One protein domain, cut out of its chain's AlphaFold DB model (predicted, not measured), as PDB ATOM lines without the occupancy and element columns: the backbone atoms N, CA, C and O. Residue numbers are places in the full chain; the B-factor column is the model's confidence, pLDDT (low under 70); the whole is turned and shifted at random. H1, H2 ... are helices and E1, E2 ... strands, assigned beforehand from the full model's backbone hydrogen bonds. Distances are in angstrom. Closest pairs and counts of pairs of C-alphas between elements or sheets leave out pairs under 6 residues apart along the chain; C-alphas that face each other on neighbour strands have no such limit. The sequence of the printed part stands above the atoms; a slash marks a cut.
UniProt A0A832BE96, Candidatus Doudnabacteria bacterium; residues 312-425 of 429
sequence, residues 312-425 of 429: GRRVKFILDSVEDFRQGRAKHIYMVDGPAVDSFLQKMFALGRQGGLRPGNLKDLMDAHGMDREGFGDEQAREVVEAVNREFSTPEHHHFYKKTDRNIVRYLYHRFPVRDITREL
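Overview. This is residues 312 to 425 of the 429 residues of a protein of Candidatus Doudnabacteria bacterium (UniProt A0A832BE96). Two helical hairpins, H2 with H3 and H4 with H5, are joined through H4 into an incompletely packed helical body, and a small two-strand ribbon, E1 beside E2, leads from it to the other end of the elongated domain. There H1 runs alongside E1, and the short H6 follows E2. The printed part has 114 residues, with six named helices and two named strands in the order H1 E1 H2 H3 H4 H5 E2 H6; the sheet, E1 - E2, is antiparallel and the class is mostly helix. The whole is only just compact, close to loose, with a radius of gyration of the C-alphas of 15.5 A, and spans 47 by 27 by 21 A.

Arrangement. Strands E1, residues 334 to 336, and E2, residues 418 to 420, are antiparallel neighbours at 145 degrees; N 335 and O 419 are 3.0 A apart and N 419 and O 335 are 2.8 A apart, both within hydrogen-bond range. H1, residues 312 to 326, comes closest to E1 at the C-alphas of Ile 318 and Met 335, 5.6 A apart. H6, residues 422 to 425, comes closest to E1 at the C-alphas of Thr 422 and Tyr 334, 7.2 A apart. H2, residues 338 to 353, is near E2, and with residues 344 to 348 alone it touches H3, residues 359 to 368. This helical hairpin has a shallow tilt of 25 degrees, opposite ways, closest at the C-alphas of Phe 344 and Leu 365, 6.8 A. With residues 349 to 353 alone H2 touches H4, residues 378 to 393, at a steep tilt of 68 degrees, only just short of about perpendicular; the closest C-alphas, of Gly 352 and Asn 389, are 4.8 A apart. H3 touches H4 about perpendicular, at 82 degrees, with the C-alphas of Pro 359 and Ala 381 closest at 5.0 A. H4 and H5, residues 402 to 411, form a second helical hairpin at a shallow tilt of 24 degrees, opposite ways, closest at the C-alphas of Ala 387 and Thr 404, 5.0 A. The helix packing is part aligned, part crossed. H5 is apart from H2 and H3, and H1 touches no helix. In H1 to H5 every O i to N i+4 pair is within hydrogen-bond range; H6 is too short for such a pair.

Along the chain. E1 measures 6.9 A and E2 6.8 A from first to last C-alpha. H2 measures 22.3 A, H4 21.6 A, H1 20.9 A, H3 14.3 A, H5 14.0 A and H6 5.4 A. H1 begins at C-alpha 312, (46.453, 24.068, 26.140); H4 ends at C-alpha 393, (29.190, 0.096, 34.523); H6 ends at C-alpha 425, (60.735, 23.391, 15.223).

Size, cuts and confidence. The two C-alphas farthest apart are those of Gly 328 and Pro 395, 49.6 A. The printed part has no cut and no long link. Mean pLDDT of the printed part is 93.3, and no printed residue is under 70.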
ATOM      1  N   GLY A 312      45.468  23.330  25.345       88.75
ATOM      2  CA  GLY A 312      46.453  24.068  26.140       88.75
ATOM      3  C   GLY A 312      47.451  23.184  26.898       88.75
ATOM      4  O   GLY A 312      48.599  23.591  27.084       88.75
ATOM      5  N   ARG A 313      47.073  21.955  27.279       89.75
ATOM      6  CA  ARG A 313      47.991  21.013  27.938       89.75
ATOM      7  C   ARG A 313      49.014  20.443  26.960       89.75
ATOM      8  O   ARG A 313      50.169  20.248  27.335       89.75
ATOM      9  N   ARG A 314      48.608  20.230  25.704       88.88
ATOM     10  CA  ARG A 314      49.510  19.819  24.616       88.88
ATOM     11  C   ARG A 314      50.487  20.933  24.268       88.88
ATOM     12  O   ARG A 314      51.678  20.667  24.186       88.88
ATOM     13  N   VAL A 315      50.000  22.173  24.150       91.50
ATOM     14  CA  VAL A 315      50.864  23.348  23.947       91.50
ATOM     15  C   VAL A 315      51.897  23.429  25.068       91.50
ATOM     16  O   VAL A 315      53.088  23.475  24.781       91.50
ATOM     17  N   LYS A 316      51.467  23.345  26.336       92.75
ATOM     18  CA  LYS A 316      52.394  23.356  27.475       92.75
ATOM     19  C   LYS A 316      53.428  22.229  27.405       92.75
ATOM     20  O   LYS A 316      54.602  22.495  27.607       92.75
ATOM     21  N   PHE A 317      53.003  20.998  27.115       93.06
ATOM     22  CA  PHE A 317      53.911  19.852  27.006       93.06
ATOM     23  C   PHE A 317      55.023  20.098  25.978       93.06
ATOM     24  O   PHE A 317      56.187  19.825  26.252       93.06
ATOM     25  N   ILE A 318      54.671  20.649  24.815       93.75
ATOM     26  CA  ILE A 318      55.654  20.931  23.767       93.75
ATOM     27  C   ILE A 318      56.584  22.066  24.195       93.75
ATOM     28  O   ILE A 318      57.789  21.941  24.011       93.75
ATOM     29  N   LEU A 319      56.062  23.142  24.798       94.31
ATOM     30  CA  LEU A 319      56.902  24.236  25.302       94.31
ATOM     31  C   LEU A 319      57.887  23.758  26.375       94.31
ATOM     32  O   LEU A 319      59.064  24.097  26.309       94.31
ATOM     33  N   ASP A 320      57.440  22.915  27.309       94.94
ATOM     34  CA  ASP A 320      58.322  22.309  28.314       94.94
ATOM     35  C   ASP A 320      59.418  21.464  27.634       94.94
ATOM     36  O   ASP A 320      60.591  21.554  27.995       94.94
ATOM     37  N   SER A 321      59.069  20.699  26.591       95.62
ATOM     38  CA  SER A 321      60.044  19.914  25.828       95.62
ATOM     39  C   SER A 321      61.024  20.778  25.023       95.62
ATOM     40  O   SER A 321      62.181  20.385  24.862       95.62
ATOM     41  N   VAL A 322      60.587  21.930  24.505       95.38
ATOM     42  CA  VAL A 322      61.456  22.920  23.845       95.38
ATOM     43  C   VAL A 322      62.437  23.503  24.849       95.38
ATOM     44  O   VAL A 322      63.619  23.649  24.540       95.38
ATOM     45  N   GLU A 323      61.971  23.796  26.059       95.69
ATOM     46  CA  GLU A 323      62.829  24.310  27.117       95.69
ATOM     47  C   GLU A 323      63.868  23.266  27.549       95.69
ATOM     48  O   GLU A 323      65.052  23.577  27.662       95.69
ATOM     49  N   ASP A 324      63.472  21.998  27.701       96.69
ATOM     50  CA  ASP A 324      64.403  20.902  27.992       96.69
ATOM     51  C   ASP A 324      65.476  20.733  26.910       96.69
ATOM     52  O   ASP A 324      66.641  20.474  27.224       96.69
ATOM     53  N   PHE A 325      65.106  20.917  25.642       96.44
ATOM     54  CA  PHE A 325      66.043  20.915  24.524       96.44
ATOM     55  C   PHE A 325      67.015  22.104  24.591       96.44
ATOM     56  O   PHE A 325      68.229  21.908  24.529       96.44
ATOM     57  N   ARG A 326      66.511  23.329  24.807       95.44
ATOM     58  CA  ARG A 326      67.331  24.553  24.933       95.44
ATOM     59  C   ARG A 326      68.340  24.464  26.077       95.44
ATOM     60  O   ARG A 326      69.475  24.908  25.932       95.44
ATOM     61  N   GLN A 327      67.952  23.856  27.197       97.25
ATOM     62  CA  GLN A 327      68.831  23.686  28.355       97.25
ATOM     63  C   GLN A 327      69.752  22.454  28.269       97.25
ATOM     64  O   GLN A 327      70.481  22.167  29.218       97.25
ATOM     65  N   GLY A 328      69.716  21.697  27.167       96.94
ATOM     66  CA  GLY A 328      70.526  20.492  26.974       96.94
ATOM     67  C   GLY A 328      70.114  19.296  27.844       96.94
ATOM     68  O   GLY A 328      70.860  18.320  27.933       96.94
ATOM     69  N   ARG A 329      68.934  19.349  28.482       97.81
ATOM     70  CA  ARG A 329      68.355  18.233  29.251       97.81
ATOM     71  C   ARG A 329      67.787  17.140  28.352       97.81
ATOM     72  O   ARG A 329      67.790  15.974  28.737       97.81
ATOM     73  N   ALA A 330      67.319  17.511  27.165       97.06
ATOM     74  CA  ALA A 330      66.814  16.595  26.153       97.06
ATOM     75  C   ALA A 330      67.568  16.777  24.830       97.06
ATOM     76  O   ALA A 330      67.972  17.879  24.471       97.06
ATOM     77  N   LYS A 331      67.742  15.680  24.084       97.19
ATOM     78  CA  LYS A 331      68.337  15.705  22.733       97.19
ATOM     79  C   LYS A 331      67.325  16.020  21.630       97.19
ATOM     80  O   LYS A 331      67.731  16.319  20.514       97.19
ATOM     81  N   HIS A 332      66.037  15.899  21.941       97.69
ATOM     82  CA  HIS A 332      64.931  16.008  21.000       97.69
ATOM     83  C   HIS A 332      63.775  16.770  21.644       97.69
ATOM     84  O   HIS A 332      63.657  16.808  22.871       97.69
ATOM     85  N   ILE A 333      62.922  17.339  20.801       96.12
ATOM     86  CA  ILE A 333      61.676  17.995  21.175       96.12
ATOM     87  C   ILE A 333      60.530  17.049  20.853       96.12
ATOM     88  O   ILE A 333      60.422  16.548  19.734       96.12
ATOM     89  N   TYR A 334      59.660  16.822  21.825       96.19
ATOM     90  CA  TYR A 334      58.599  15.840  21.741       96.19
ATOM     91  C   TYR A 334      57.220  16.492  21.706       96.19
ATOM     92  O   TYR A 334      56.951  17.502  22.355       96.19
ATOM     93  N   MET A 335      56.307  15.843  20.991       94.12
ATOM     94  CA  MET A 335      54.876  16.112  21.050       94.12
ATOM     95  C   MET A 335      54.118  14.807  21.265       94.12
ATOM     96  O   MET A 335      54.491  13.780  20.708       94.12
ATOM     97  N   VAL A 336      53.023  14.856  22.023       92.12
ATOM     98  CA  VAL A 336      52.095  13.726  22.159       92.12
ATOM     99  C   VAL A 336      51.605  13.264  20.780       92.12
ATOM    100  O   VAL A 336      51.092  14.063  19.993       92.12
ATOM    101  N   ASP A 337      51.726  11.968  20.501       91.69
ATOM    102  CA  ASP A 337      51.195  11.342  19.292       91.69
ATOM    103  C   ASP A 337      49.670  11.200  19.422       91.69
ATOM    104  O   ASP A 337      49.145  10.258  20.021       91.69
ATOM    105  N   GLY A 338      48.950  12.195  18.893       88.31
ATOM    106  CA  GLY A 338      47.490  12.268  18.945       88.31
ATOM    107  C   GLY A 338      46.796  10.999  18.431       88.31
ATOM    108  O   GLY A 338      46.001  10.431  19.178       88.31
ATOM    109  N   PRO A 339      47.084  10.524  17.203       88.75
ATOM    110  CA  PRO A 339      46.537   9.269  16.686       88.75
ATOM    111  C   PRO A 339      46.778   8.052  17.592       88.75
ATOM    112  O   PRO A 339      45.849   7.271  17.824       88.75
ATOM    113  N   ALA A 340      47.990   7.890  18.129       91.06
ATOM    114  CA  ALA A 340      48.304   6.763  19.004       91.06
ATOM    115  C   ALA A 340      47.567   6.854  20.354       91.06
ATOM    116  O   ALA A 340      47.009   5.851  20.815       91.06
ATOM    117  N   VAL A 341      47.477   8.053  20.946       91.06
ATOM    118  CA  VAL A 341      46.680   8.311  22.159       91.06
ATOM    119  C   VAL A 341      45.197   8.053  21.922       91.06
ATOM    120  O   VAL A 341      44.564   7.368  22.725       91.06
ATOM    121  N   ASP A 342      44.636   8.553  20.820       87.88
ATOM    122  CA  ASP A 342      43.223   8.361  20.485       87.88
ATOM    123  C   ASP A 342      42.909   6.859  20.337       87.88
ATOM    124  O   ASP A 342      41.933   6.371  20.912       87.88
ATOM    125  N   SER A 343      43.772   6.096  19.649       91.62
ATOM    126  CA  SER A 343      43.658   4.631  19.538       91.62
ATOM    127  C   SER A 343      43.738   3.932  20.902       91.62
ATOM    128  O   SER A 343      42.915   3.059  21.203       91.62
ATOM    129  N   PHE A 344      44.703   4.319  21.743       95.19
ATOM    130  CA  PHE A 344      44.866   3.765  23.088       95.19
ATOM    131  C   PHE A 344      43.609   3.993  23.942       95.19
ATOM    132  O   PHE A 344      43.045   3.038  24.486       95.19
ATOM    133  N   LEU A 345      43.122   5.237  24.010       93.31
ATOM    134  CA  LEU A 345      41.944   5.600  24.798       93.31
ATOM    135  C   LEU A 345      40.685   4.890  24.290       93.31
ATOM    136  O   LEU A 345      39.909   4.376  25.096       93.31
ATOM    137  N   GLN A 346      40.497   4.792  22.970       91.12
ATOM    138  CA  GLN A 346      39.366   4.069  22.382       91.12
ATOM    139  C   GLN A 346      39.356   2.590  22.785       91.12
ATOM    140  O   GLN A 346      38.317   2.088  23.219       91.12
ATOM    141  N   LYS A 347      40.497   1.895  22.693       95.50
ATOM    142  CA  LYS A 347      40.605   0.480  23.087       95.50
ATOM    143  C   LYS A 347      40.424   0.290  24.591       95.50
ATOM    144  O   LYS A 347      39.693  -0.609  25.004       95.50
ATOM    145  N   MET A 348      41.025   1.156  25.406       96.56
ATOM    146  CA  MET A 348      40.859   1.132  26.861       96.56
ATOM    147  C   MET A 348      39.386   1.303  27.258       96.56
ATOM    148  O   MET A 348      38.863   0.528  28.060       96.56
ATOM    149  N   PHE A 349      38.689   2.275  26.666       93.62
ATOM    150  CA  PHE A 349      37.268   2.505  26.923       93.62
ATOM    151  C   PHE A 349      36.377   1.385  26.379       93.62
ATOM    152  O   PHE A 349      35.399   1.027  27.032       93.62
ATOM    153  N   ALA A 350      36.709   0.790  25.231       93.31
ATOM    154  CA  ALA A 350      35.989  -0.371  24.707       93.31
ATOM    155  C   ALA A 350      36.079  -1.575  25.660       93.31
ATOM    156  O   ALA A 350      35.054  -2.177  25.980       93.31
ATOM    157  N   LEU A 351      37.273  -1.871  26.187       95.75
ATOM    158  CA  LEU A 351      37.453  -2.902  27.214       95.75
ATOM    159  C   LEU A 351      36.688  -2.568  28.500       95.75
ATOM    160  O   LEU A 351      36.104  -3.463  29.108       95.75
ATOM    161  N   GLY A 352      36.666  -1.293  28.900       94.38
ATOM    162  CA  GLY A 352      35.884  -0.818  30.041       94.38
ATOM    163  C   GLY A 352      34.390  -1.110  29.891       94.38
ATOM    164  O   GLY A 352      33.783  -1.701  30.780       94.38
ATOM    165  N   ARG A 353      33.811  -0.791  28.725       92.12
ATOM    166  CA  ARG A 353      32.399  -1.084  28.396       92.12
ATOM    167  C   ARG A 353      32.065  -2.569  28.402       92.12
ATOM    168  O   ARG A 353      30.953  -2.944  28.746       92.12
ATOM    169  N   GLN A 354      33.018  -3.412  28.023       94.62
ATOM    170  CA  GLN A 354      32.855  -4.865  28.036       94.62
ATOM    171  C   GLN A 354      33.082  -5.472  29.432       94.62
ATOM    172  O   GLN A 354      33.016  -6.690  29.585       94.62
ATOM    173  N   GLY A 355      33.411  -4.658  30.445       93.69
ATOM    174  CA  GLY A 355      33.819  -5.134  31.768       93.69
ATOM    175  C   GLY A 355      35.115  -5.956  31.741       93.69
ATOM    176  O   GLY A 355      35.410  -6.681  32.695       93.69
ATOM    177  N   GLY A 356      35.879  -5.869  30.649       94.38
ATOM    178  CA  GLY A 356      37.074  -6.661  30.360       94.38
ATOM    179  C   GLY A 356      38.386  -5.952  30.688       94.38
ATOM    180  O   GLY A 356      39.440  -6.582  30.653       94.38
ATOM    181  N   LEU A 357      38.358  -4.661  31.037       97.69
ATOM    182  CA  LEU A 357      39.579  -3.945  31.395       97.69
ATOM    183  C   LEU A 357      40.127  -4.478  32.732       97.69
ATOM    184  O   LEU A 357      39.416  -4.542  33.743       97.69
ATOM    185  N   ARG A 358      41.393  -4.900  32.726       97.94
ATOM    186  CA  ARG A 358      42.150  -5.445  33.867       97.94
ATOM    187  C   ARG A 358      43.536  -4.787  33.908       97.94
ATOM    188  O   ARG A 358      43.997  -4.344  32.857       97.94
ATOM    189  N   PRO A 359      44.223  -4.741  35.068       98.06
ATOM    190  CA  PRO A 359      45.553  -4.130  35.165       98.06
ATOM    191  C   PRO A 359      46.576  -4.696  34.169       98.06
ATOM    192  O   PRO A 359      47.321  -3.921  33.579       98.06
ATOM    193  N   GLY A 360      46.569  -6.018  33.942       97.38
ATOM    194  CA  GLY A 360      47.422  -6.674  32.942       97.38
ATOM    195  C   GLY A 360      47.156  -6.148  31.532       97.38
ATOM    196  O   GLY A 360      48.027  -5.536  30.933       97.38
ATOM    197  N   ASN A 361      45.911  -6.240  31.065       97.12
ATOM    198  CA  ASN A 361      45.542  -5.790  29.722       97.12
ATOM    199  C   ASN A 361      45.721  -4.273  29.519       97.12
ATOM    200  O   ASN A 361      45.957  -3.841  28.397       97.12
ATOM    201  N   LEU A 362      45.602  -3.447  30.570       97.81
ATOM    202  CA  LEU A 362      45.934  -2.018  30.483       97.81
ATOM    203  C   LEU A 362      47.428  -1.822  30.190       97.81
ATOM    204  O   LEU A 362      47.777  -1.007  29.342       97.81
ATOM    205  N   LYS A 363      48.297  -2.578  30.866       97.69
ATOM    206  CA  LYS A 363      49.746  -2.557  30.637       97.69
ATOM    207  C   LYS A 363      50.108  -3.096  29.251       97.69
ATOM    208  O   LYS A 363      50.895  -2.462  28.560       97.69
ATOM    209  N   ASP A 364      49.459  -4.170  28.808       97.56
ATOM    210  CA  ASP A 364      49.637  -4.697  27.449       97.56
ATOM    211  C   ASP A 364      49.189  -3.672  26.391       97.56
ATOM    212  O   ASP A 364      49.837  -3.499  25.359       97.56
ATOM    213  N   LEU A 365      48.093  -2.943  26.650       97.50
ATOM    214  CA  LEU A 365      47.654  -1.841  25.794       97.50
ATOM    215  C   LEU A 365      48.662  -0.691  25.768       97.50
ATOM    216  O   LEU A 365      48.849  -0.109  24.702       97.50
ATOM    217  N   MET A 366      49.287  -0.356  26.900       97.75
ATOM    218  CA  MET A 366      50.349   0.653  26.958       97.75
ATOM    219  C   MET A 366      51.534   0.244  26.074       97.75
ATOM    220  O   MET A 366      51.940   1.028  25.216       97.75
ATOM    221  N   ASP A 367      52.013  -0.997  26.198       96.62
ATOM    222  CA  ASP A 367      53.107  -1.525  25.370       96.62
ATOM    223  C   ASP A 367      52.755  -1.491  23.879       96.62
ATOM    224  O   ASP A 367      53.528  -1.007  23.052       96.62
ATOM    225  N   ALA A 368      51.543  -1.933  23.534       96.88
ATOM    226  CA  ALA A 368      51.067  -1.977  22.155       96.88
ATOM    227  C   ALA A 368      50.943  -0.593  21.487       96.88
ATOM    228  O   ALA A 368      50.826  -0.529  20.264       96.88
ATOM    229  N   HIS A 369      50.935   0.499  22.261       96.81
ATOM    230  CA  HIS A 369      50.878   1.872  21.747       96.81
ATOM    231  C   HIS A 369      52.149   2.672  22.053       96.81
ATOM    232  O   HIS A 369      52.130   3.886  21.889       96.81
ATOM    233  N   GLY A 370      53.242   2.025  22.479       95.62
ATOM    234  CA  GLY A 370      54.522   2.696  22.720       95.62
ATOM    235  C   GLY A 370      54.502   3.670  23.902       95.62
ATOM    236  O   GLY A 370      55.186   4.690  23.864       95.62
ATOM    237  N   MET A 371      53.694   3.394  24.927       96.75
ATOM    238  CA  MET A 371      53.663   4.190  26.155       96.75
ATOM    239  C   MET A 371      54.807   3.814  27.094       96.75
ATOM    240  O   MET A 371      55.131   2.637  27.249       96.75
ATOM    241  N   ASP A 372      55.359   4.807  27.789       94.06
ATOM    242  CA  ASP A 372      56.357   4.566  28.830       94.06
ATOM    243  C   ASP A 372      55.717   3.878  30.051       94.06
ATOM    244  O   ASP A 372      54.697   4.318  30.589       94.06
ATOM    245  N   ARG A 373      56.318   2.776  30.502       95.25
ATOM    246  CA  ARG A 373      55.884   2.015  31.683       95.25
ATOM    247  C   ARG A 373      56.786   2.219  32.890       95.25
ATOM    248  O   ARG A 373      56.485   1.658  33.949       95.25
ATOM    249  N   GLU A 374      57.862   2.989  32.772       95.75
ATOM    250  CA  GLU A 374      58.765   3.228  33.884       95.75
ATOM    251  C   GLU A 374      58.002   3.857  35.068       95.75
ATOM    252  O   GLU A 374      57.187   4.786  34.950       95.75
ATOM    253  N   GLY A 375      58.161   3.230  36.235       94.19
ATOM    254  CA  GLY A 375      57.437   3.596  37.451       94.19
ATOM    255  C   GLY A 375      55.913   3.385  37.421       94.19
ATOM    256  O   GLY A 375      55.254   3.845  38.350       94.19
ATOM    257  N   PHE A 376      55.336   2.715  36.407       96.81
ATOM    258  CA  PHE A 376      53.897   2.415  36.340       96.81
ATOM    259  C   PHE A 376      53.539   1.077  37.016       96.81
ATOM    260  O   PHE A 376      53.573  -0.004  36.410       96.81
ATOM    261  N   GLY A 377      53.202   1.149  38.305       96.50
ATOM    262  CA  GLY A 377      52.948  -0.004  39.175       96.50
ATOM    263  C   GLY A 377      51.544  -0.616  39.062       96.50
ATOM    264  O   GLY A 377      50.639  -0.076  38.428       96.50
ATOM    265  N   ASP A 378      51.342  -1.767  39.713       97.69
ATOM    266  CA  ASP A 378      50.041  -2.464  39.744       97.69
ATOM    267  C   ASP A 378      48.933  -1.664  40.435       97.69
ATOM    268  O   ASP A 378      47.772  -1.752  40.040       97.69
ATOM    269  N   GLU A 379      49.275  -0.875  41.453       97.44
ATOM    270  CA  GLU A 379      48.315  -0.035  42.173       97.44
ATOM    271  C   GLU A 379      47.748   1.073  41.278       97.44
ATOM    272  O   GLU A 379      46.532   1.205  41.156       97.44
ATOM    273  N   GLN A 380      48.615   1.794  40.564       97.69
ATOM    274  CA  GLN A 380      48.206   2.834  39.617       97.69
ATOM    275  C   GLN A 380      47.363   2.243  38.481       97.69
ATOM    276  O   GLN A 380      46.320   2.794  38.124       97.69
ATOM    277  N   ALA A 381      47.770   1.083  37.951       97.62
ATOM    278  CA  ALA A 381      46.983   0.359  36.960       97.62
ATOM    279  C   ALA A 381      45.597  -0.010  37.511       97.62
ATOM    280  O   ALA A 381      44.592   0.237  36.847       97.62
ATOM    281  N   ARG A 382      45.513  -0.533  38.741       97.81
ATOM    282  CA  ARG A 382      44.239  -0.851  39.402       97.81
ATOM    283  C   ARG A 382      43.349   0.382  39.536       97.81
ATOM    284  O   ARG A 382      42.178   0.303  39.181       97.81
ATOM    285  N   GLU A 383      43.886   1.522  39.965       97.06
ATOM    286  CA  GLU A 383      43.111   2.759  40.112       97.06
ATOM    287  C   GLU A 383      42.530   3.277  38.789       97.06
ATOM    288  O   GLU A 383      41.383   3.737  38.756       97.06
ATOM    289  N   VAL A 384      43.298   3.224  37.695       96.62
ATOM    290  CA  VAL A 384      42.796   3.593  36.361       96.62
ATOM    291  C   VAL A 384      41.698   2.624  35.931       96.62
ATOM    292  O   VAL A 384      40.614   3.057  35.543       96.62
ATOM    293  N   VAL A 385      41.948   1.319  36.048       97.38
ATOM    294  CA  VAL A 385      41.003   0.272  35.642       97.38
ATOM    295  C   VAL A 385      39.697   0.355  36.425       97.38
ATOM    296  O   VAL A 385      38.627   0.282  35.830       97.38
ATOM    297  N   GLU A 386      39.756   0.534  37.744       96.00
ATOM    298  CA  GLU A 386      38.569   0.685  38.586       96.00
ATOM    299  C   GLU A 386      37.769   1.938  38.241       96.00
ATOM    300  O   GLU A 386      36.540   1.888  38.249       96.00
ATOM    301  N   ALA A 387      38.438   3.059  37.945       94.62
ATOM    302  CA  ALA A 387      37.758   4.279  37.524       94.62
ATOM    303  C   ALA A 387      37.033   4.070  36.188       94.62
ATOM    304  O   ALA A 387      35.831   4.306  36.116       94.62
ATOM    305  N   VAL A 388      37.732   3.531  35.183       94.25
ATOM    306  CA  VAL A 388      37.180   3.268  33.848       94.25
ATOM    307  C   VAL A 388      36.043   2.239  33.897       94.25
ATOM    308  O   VAL A 388      34.975   2.479  33.345       94.25
ATOM    309  N   ASN A 389      36.224   1.105  34.579       95.19
ATOM    310  CA  ASN A 389      35.178   0.082  34.683       95.19
ATOM    311  C   ASN A 389      33.951   0.597  35.436       95.19
ATOM    312  O   ASN A 389      32.826   0.334  35.019       95.19
ATOM    313  N   ARG A 390      34.148   1.337  36.536       93.31
ATOM    314  CA  ARG A 390      33.035   1.930  37.285       93.31
ATOM    315  C   ARG A 390      32.254   2.893  36.404       93.31
ATOM    316  O   ARG A 390      31.034   2.795  36.376       93.31
ATOM    317  N   GLU A 391      32.951   3.760  35.675       91.25
ATOM    318  CA  GLU A 391      32.352   4.695  34.725       91.25
ATOM    319  C   GLU A 391      31.422   3.958  33.756       91.25
ATOM    320  O   GLU A 391      30.220   4.200  33.745       91.25
ATOM    321  N   PHE A 392      31.949   2.963  33.044       91.25
ATOM    322  CA  PHE A 392      31.193   2.241  32.023       91.25
ATOM    323  C   PHE A 392      30.218   1.181  32.559       91.25
ATOM    324  O   PHE A 392      29.441   0.631  31.783       91.25
ATOM    325  N   SER A 393      30.233   0.893  33.863       90.75
ATOM    326  CA  SER A 393      29.190   0.096  34.523       90.75
ATOM    327  C   SER A 393      27.942   0.906  34.879       90.75
ATOM    328  O   SER A 393      26.896   0.326  35.172       90.75
ATOM    329  N   THR A 394      28.039   2.239  34.882       88.62
ATOM    330  CA  THR A 394      26.873   3.099  35.084       88.62
ATOM    331  C   THR A 394      26.121   3.284  33.765       88.62
ATOM    332  O   THR A 394      26.714   3.144  32.697       88.62
ATOM    333  N   PRO A 395      24.805   3.562  33.788       84.62
ATOM    334  CA  PRO A 395      24.092   3.919  32.569       84.62
ATOM    335  C   PRO A 395      24.782   5.088  31.864       84.62
ATOM    336  O   PRO A 395      25.215   6.022  32.532       84.62
ATOM    337  N   GLU A 396      24.809   5.092  30.529       76.19
ATOM    338  CA  GLU A 396      25.497   6.132  29.738       76.19
ATOM    339  C   GLU A 396      25.075   7.555  30.131       76.19
ATOM    340  O   GLU A 396      25.869   8.497  30.074       76.19
ATOM    341  N   HIS A 397      23.828   7.716  30.588       71.19
ATOM    342  CA  HIS A 397      23.324   9.008  31.024       71.19
ATOM    343  C   HIS A 397      23.876   9.512  32.369       71.19
ATOM    344  O   HIS A 397      23.738  10.696  32.680       71.19
ATOM    345  N   HIS A 398      24.529   8.631  33.123       77.69
ATOM    346  CA  HIS A 398      25.211   8.875  34.390       77.69
ATOM    347  C   HIS A 398      26.736   8.850  34.261       77.69
ATOM    348  O   HIS A 398      27.410   8.843  35.283       77.69
ATOM    349  N   HIS A 399      27.303   8.839  33.052       80.31
ATOM    350  CA  HIS A 399      28.750   8.971  32.923       80.31
ATOM    351  C   HIS A 399      29.188  10.393  33.337       80.31
ATOM    352  O   HIS A 399      28.736  11.383  32.752       80.31
ATOM    353  N   PHE A 400      30.055  10.490  34.346       74.50
ATOM    354  CA  PHE A 400      30.643  11.722  34.884       74.50
ATOM    355  C   PHE A 400      32.069  11.969  34.383       74.50
ATOM    356  O   PHE A 400      32.530  13.104  34.427       74.50
ATOM    357  N   TYR A 401      32.791  10.919  33.983       81.38
ATOM    358  CA  TYR A 401      34.209  10.863  33.602       81.38
ATOM    359  C   TYR A 401      35.219  11.514  34.564       81.38
ATOM    360  O   TYR A 401      36.404  11.250  34.426       81.38
ATOM    361  N   LYS A 402      34.820  12.278  35.586       82.25
ATOM    362  CA  LYS A 402      35.707  13.066  36.459       82.25
ATOM    363  C   LYS A 402      36.798  12.230  37.124       82.25
ATOM    364  O   LYS A 402      37.972  12.588  37.101       82.25
ATOM    365  N   LYS A 403      36.429  11.092  37.728       86.31
ATOM    366  CA  LYS A 403      37.412  10.194  38.362       86.31
ATOM    367  C   LYS A 403      38.310   9.537  37.311       86.31
ATOM    368  O   LYS A 403      39.503   9.385  37.553       86.31
ATOM    369  N   THR A 404      37.735   9.176  36.168       89.69
ATOM    370  CA  THR A 404      38.440   8.568  35.036       89.69
ATOM    371  C   THR A 404      39.461   9.534  34.434       89.69
ATOM    372  O   THR A 404      40.639   9.201  34.407       89.69
ATOM    373  N   ASP A 405      39.055  10.746  34.054       87.06
ATOM    374  CA  ASP A 405      39.915  11.805  33.519       87.06
ATOM    375  C   ASP A 405      41.030  12.151  34.508       87.06
ATOM    376  O   ASP A 405      42.201  12.082  34.152       87.06
ATOM    377  N   ARG A 406      40.700  12.369  35.790       89.06
ATOM    378  CA  ARG A 406      41.702  12.621  36.835       89.06
ATOM    379  C   ARG A 406      42.733  11.498  36.938       89.06
ATOM    380  O   ARG A 406      43.921  11.782  37.057       89.06
ATOM    381  N   ASN A 407      42.303  10.237  36.908       92.12
ATOM    382  CA  ASN A 407      43.216   9.099  37.010       92.12
ATOM    383  C   ASN A 407      44.063   8.937  35.737       92.12
ATOM    384  O   ASN A 407      45.253   8.648  35.841       92.12
ATOM    385  N   ILE A 408      43.499   9.176  34.550       92.88
ATOM    386  CA  ILE A 408      44.256   9.155  33.291       92.88
ATOM    387  C   ILE A 408      45.274  10.301  33.266       92.88
ATOM    388  O   ILE A 408      46.445  10.063  32.989       92.88
ATOM    389  N   VAL A 409      44.876  11.527  33.618       89.88
ATOM    390  CA  VAL A 409      45.784  12.681  33.694       89.88
ATOM    391  C   VAL A 409      46.903  12.425  34.701       89.88
ATOM    392  O   VAL A 409      48.071  12.634  34.390       89.88
ATOM    393  N   ARG A 410      46.564  11.921  35.894       92.38
ATOM    394  CA  ARG A 410      47.538  11.665  36.960       92.38
ATOM    395  C   ARG A 410      48.530  10.561  36.605       92.38
ATOM    396  O   ARG A 410      49.711  10.699  36.909       92.38
ATOM    397  N   TYR A 411      48.062   9.458  36.023       95.81
ATOM    398  CA  TYR A 411      48.881   8.253  35.892       95.81
ATOM    399  C   TYR A 411      49.352   7.952  34.472       95.81
ATOM    400  O   TYR A 411      50.422   7.370  34.321       95.81
ATOM    401  N   LEU A 412      48.605   8.344  33.442       94.69
ATOM    402  CA  LEU A 412      48.885   7.967  32.055       94.69
ATOM    403  C   LEU A 412      49.355   9.130  31.175       94.69
ATOM    404  O   LEU A 412      50.092   8.882  30.230       94.69
ATOM    405  N   TYR A 413      48.986  10.382  31.467       92.75
ATOM    406  CA  TYR A 413      49.277  11.513  30.569       92.75
ATOM    407  C   TYR A 413      50.770  11.697  30.272       92.75
ATOM    408  O   TYR A 413      51.159  11.828  29.118       92.75
ATOM    409  N   HIS A 414      51.614  11.639  31.303       92.25
ATOM    410  CA  HIS A 414      53.073  11.754  31.163       92.25
ATOM    411  C   HIS A 414      53.731  10.531  30.506       92.25
ATOM    412  O   HIS A 414      54.936  10.531  30.296       92.25
ATOM    413  N   ARG A 415      52.943   9.492  30.216       94.75
ATOM    414  CA  ARG A 415      53.372   8.222  29.622       94.75
ATOM    415  C   ARG A 415      52.831   8.024  28.216       94.75
ATOM    416  O   ARG A 415      53.074   6.980  27.618       94.75
ATOM    417  N   PHE A 416      52.036   8.966  27.712       95.44
ATOM    418  CA  PHE A 416      51.492   8.871  26.369       95.44
ATOM    419  C   PHE A 416      52.600   8.766  25.325       95.44
ATOM    420  O   PHE A 416      53.673   9.336  25.528       95.44
ATOM    421  N   PRO A 417      52.345   8.049  24.215       94.69
ATOM    422  CA  PRO A 417      53.299   7.996  23.127       94.69
ATOM    423  C   PRO A 417      53.599   9.406  22.639       94.69
ATOM    424  O   PRO A 417      52.713  10.265  22.553       94.69
ATOM    425  N   VAL A 418      54.865   9.629  22.317       95.94
ATOM    426  CA  VAL A 418      55.361  10.895  21.794       95.94
ATOM    427  C   VAL A 418      56.041  10.674  20.451       95.94
ATOM    428  O   VAL A 418      56.633   9.622  20.211       95.94
ATOM    429  N   ARG A 419      55.987  11.686  19.588       95.00
ATOM    430  CA  ARG A 419      56.776  11.773  18.358       95.00
ATOM    431  C   ARG A 419      57.813  12.888  18.473       95.00
ATOM    432  O   ARG A 419      57.538  13.923  19.084       95.00
ATOM    433  N   ASP A 420      58.990  12.660  17.898       96.62
ATOM    434  CA  ASP A 420      60.041  13.673  17.753       96.62
ATOM    435  C   ASP A 420      59.608  14.698  16.696       96.62
ATOM    436  O   ASP A 420      59.305  14.318  15.567       96.62
ATOM    437  N   ILE A 421      59.563  15.974  17.082       96.25
ATOM    438  CA  ILE A 421      59.235  17.118  16.218       96.25
ATOM    439  C   ILE A 421      60.375  18.147  16.155       96.25
ATOM    440  O   ILE A 421      60.164  19.327  15.860       96.25
ATOM    441  N   THR A 422      61.603  17.728  16.481       96.94
ATOM    442  CA  THR A 422      62.774  18.614  16.554       96.94
ATOM    443  C   THR A 422      63.018  19.322  15.227       96.94
ATOM    444  O   THR A 422      63.270  20.523  15.198       96.94
ATOM    445  N   ARG A 423      62.914  18.599  14.105       95.88
ATOM    446  CA  ARG A 423      63.179  19.161  12.771       95.88
ATOM    447  C   ARG A 423      62.133  20.200  12.375       95.88
ATOM    448  O   ARG A 423      62.464  21.185  11.725       95.88
ATOM    449  N   GLU A 424      60.889  19.994  12.783       95.00
ATOM    450  CA  GLU A 424      59.750  20.853  12.489       95.00
ATOM    451  C   GLU A 424      59.809  22.186  13.241       95.00
ATOM    452  O   GLU A 424      59.207  23.163  12.776       95.00
ATOM    453  N   LEU A 425      60.537  22.220  14.366       94.81
ATOM    454  CA  LEU A 425      60.735  23.391  15.223       94.81
ATOM    455  C   LEU A 425      62.139  24.010  15.137       94.81
ATOM    456  O   LEU A 425      62.314  25.138  15.591       94.81
TER     457      LEU A 425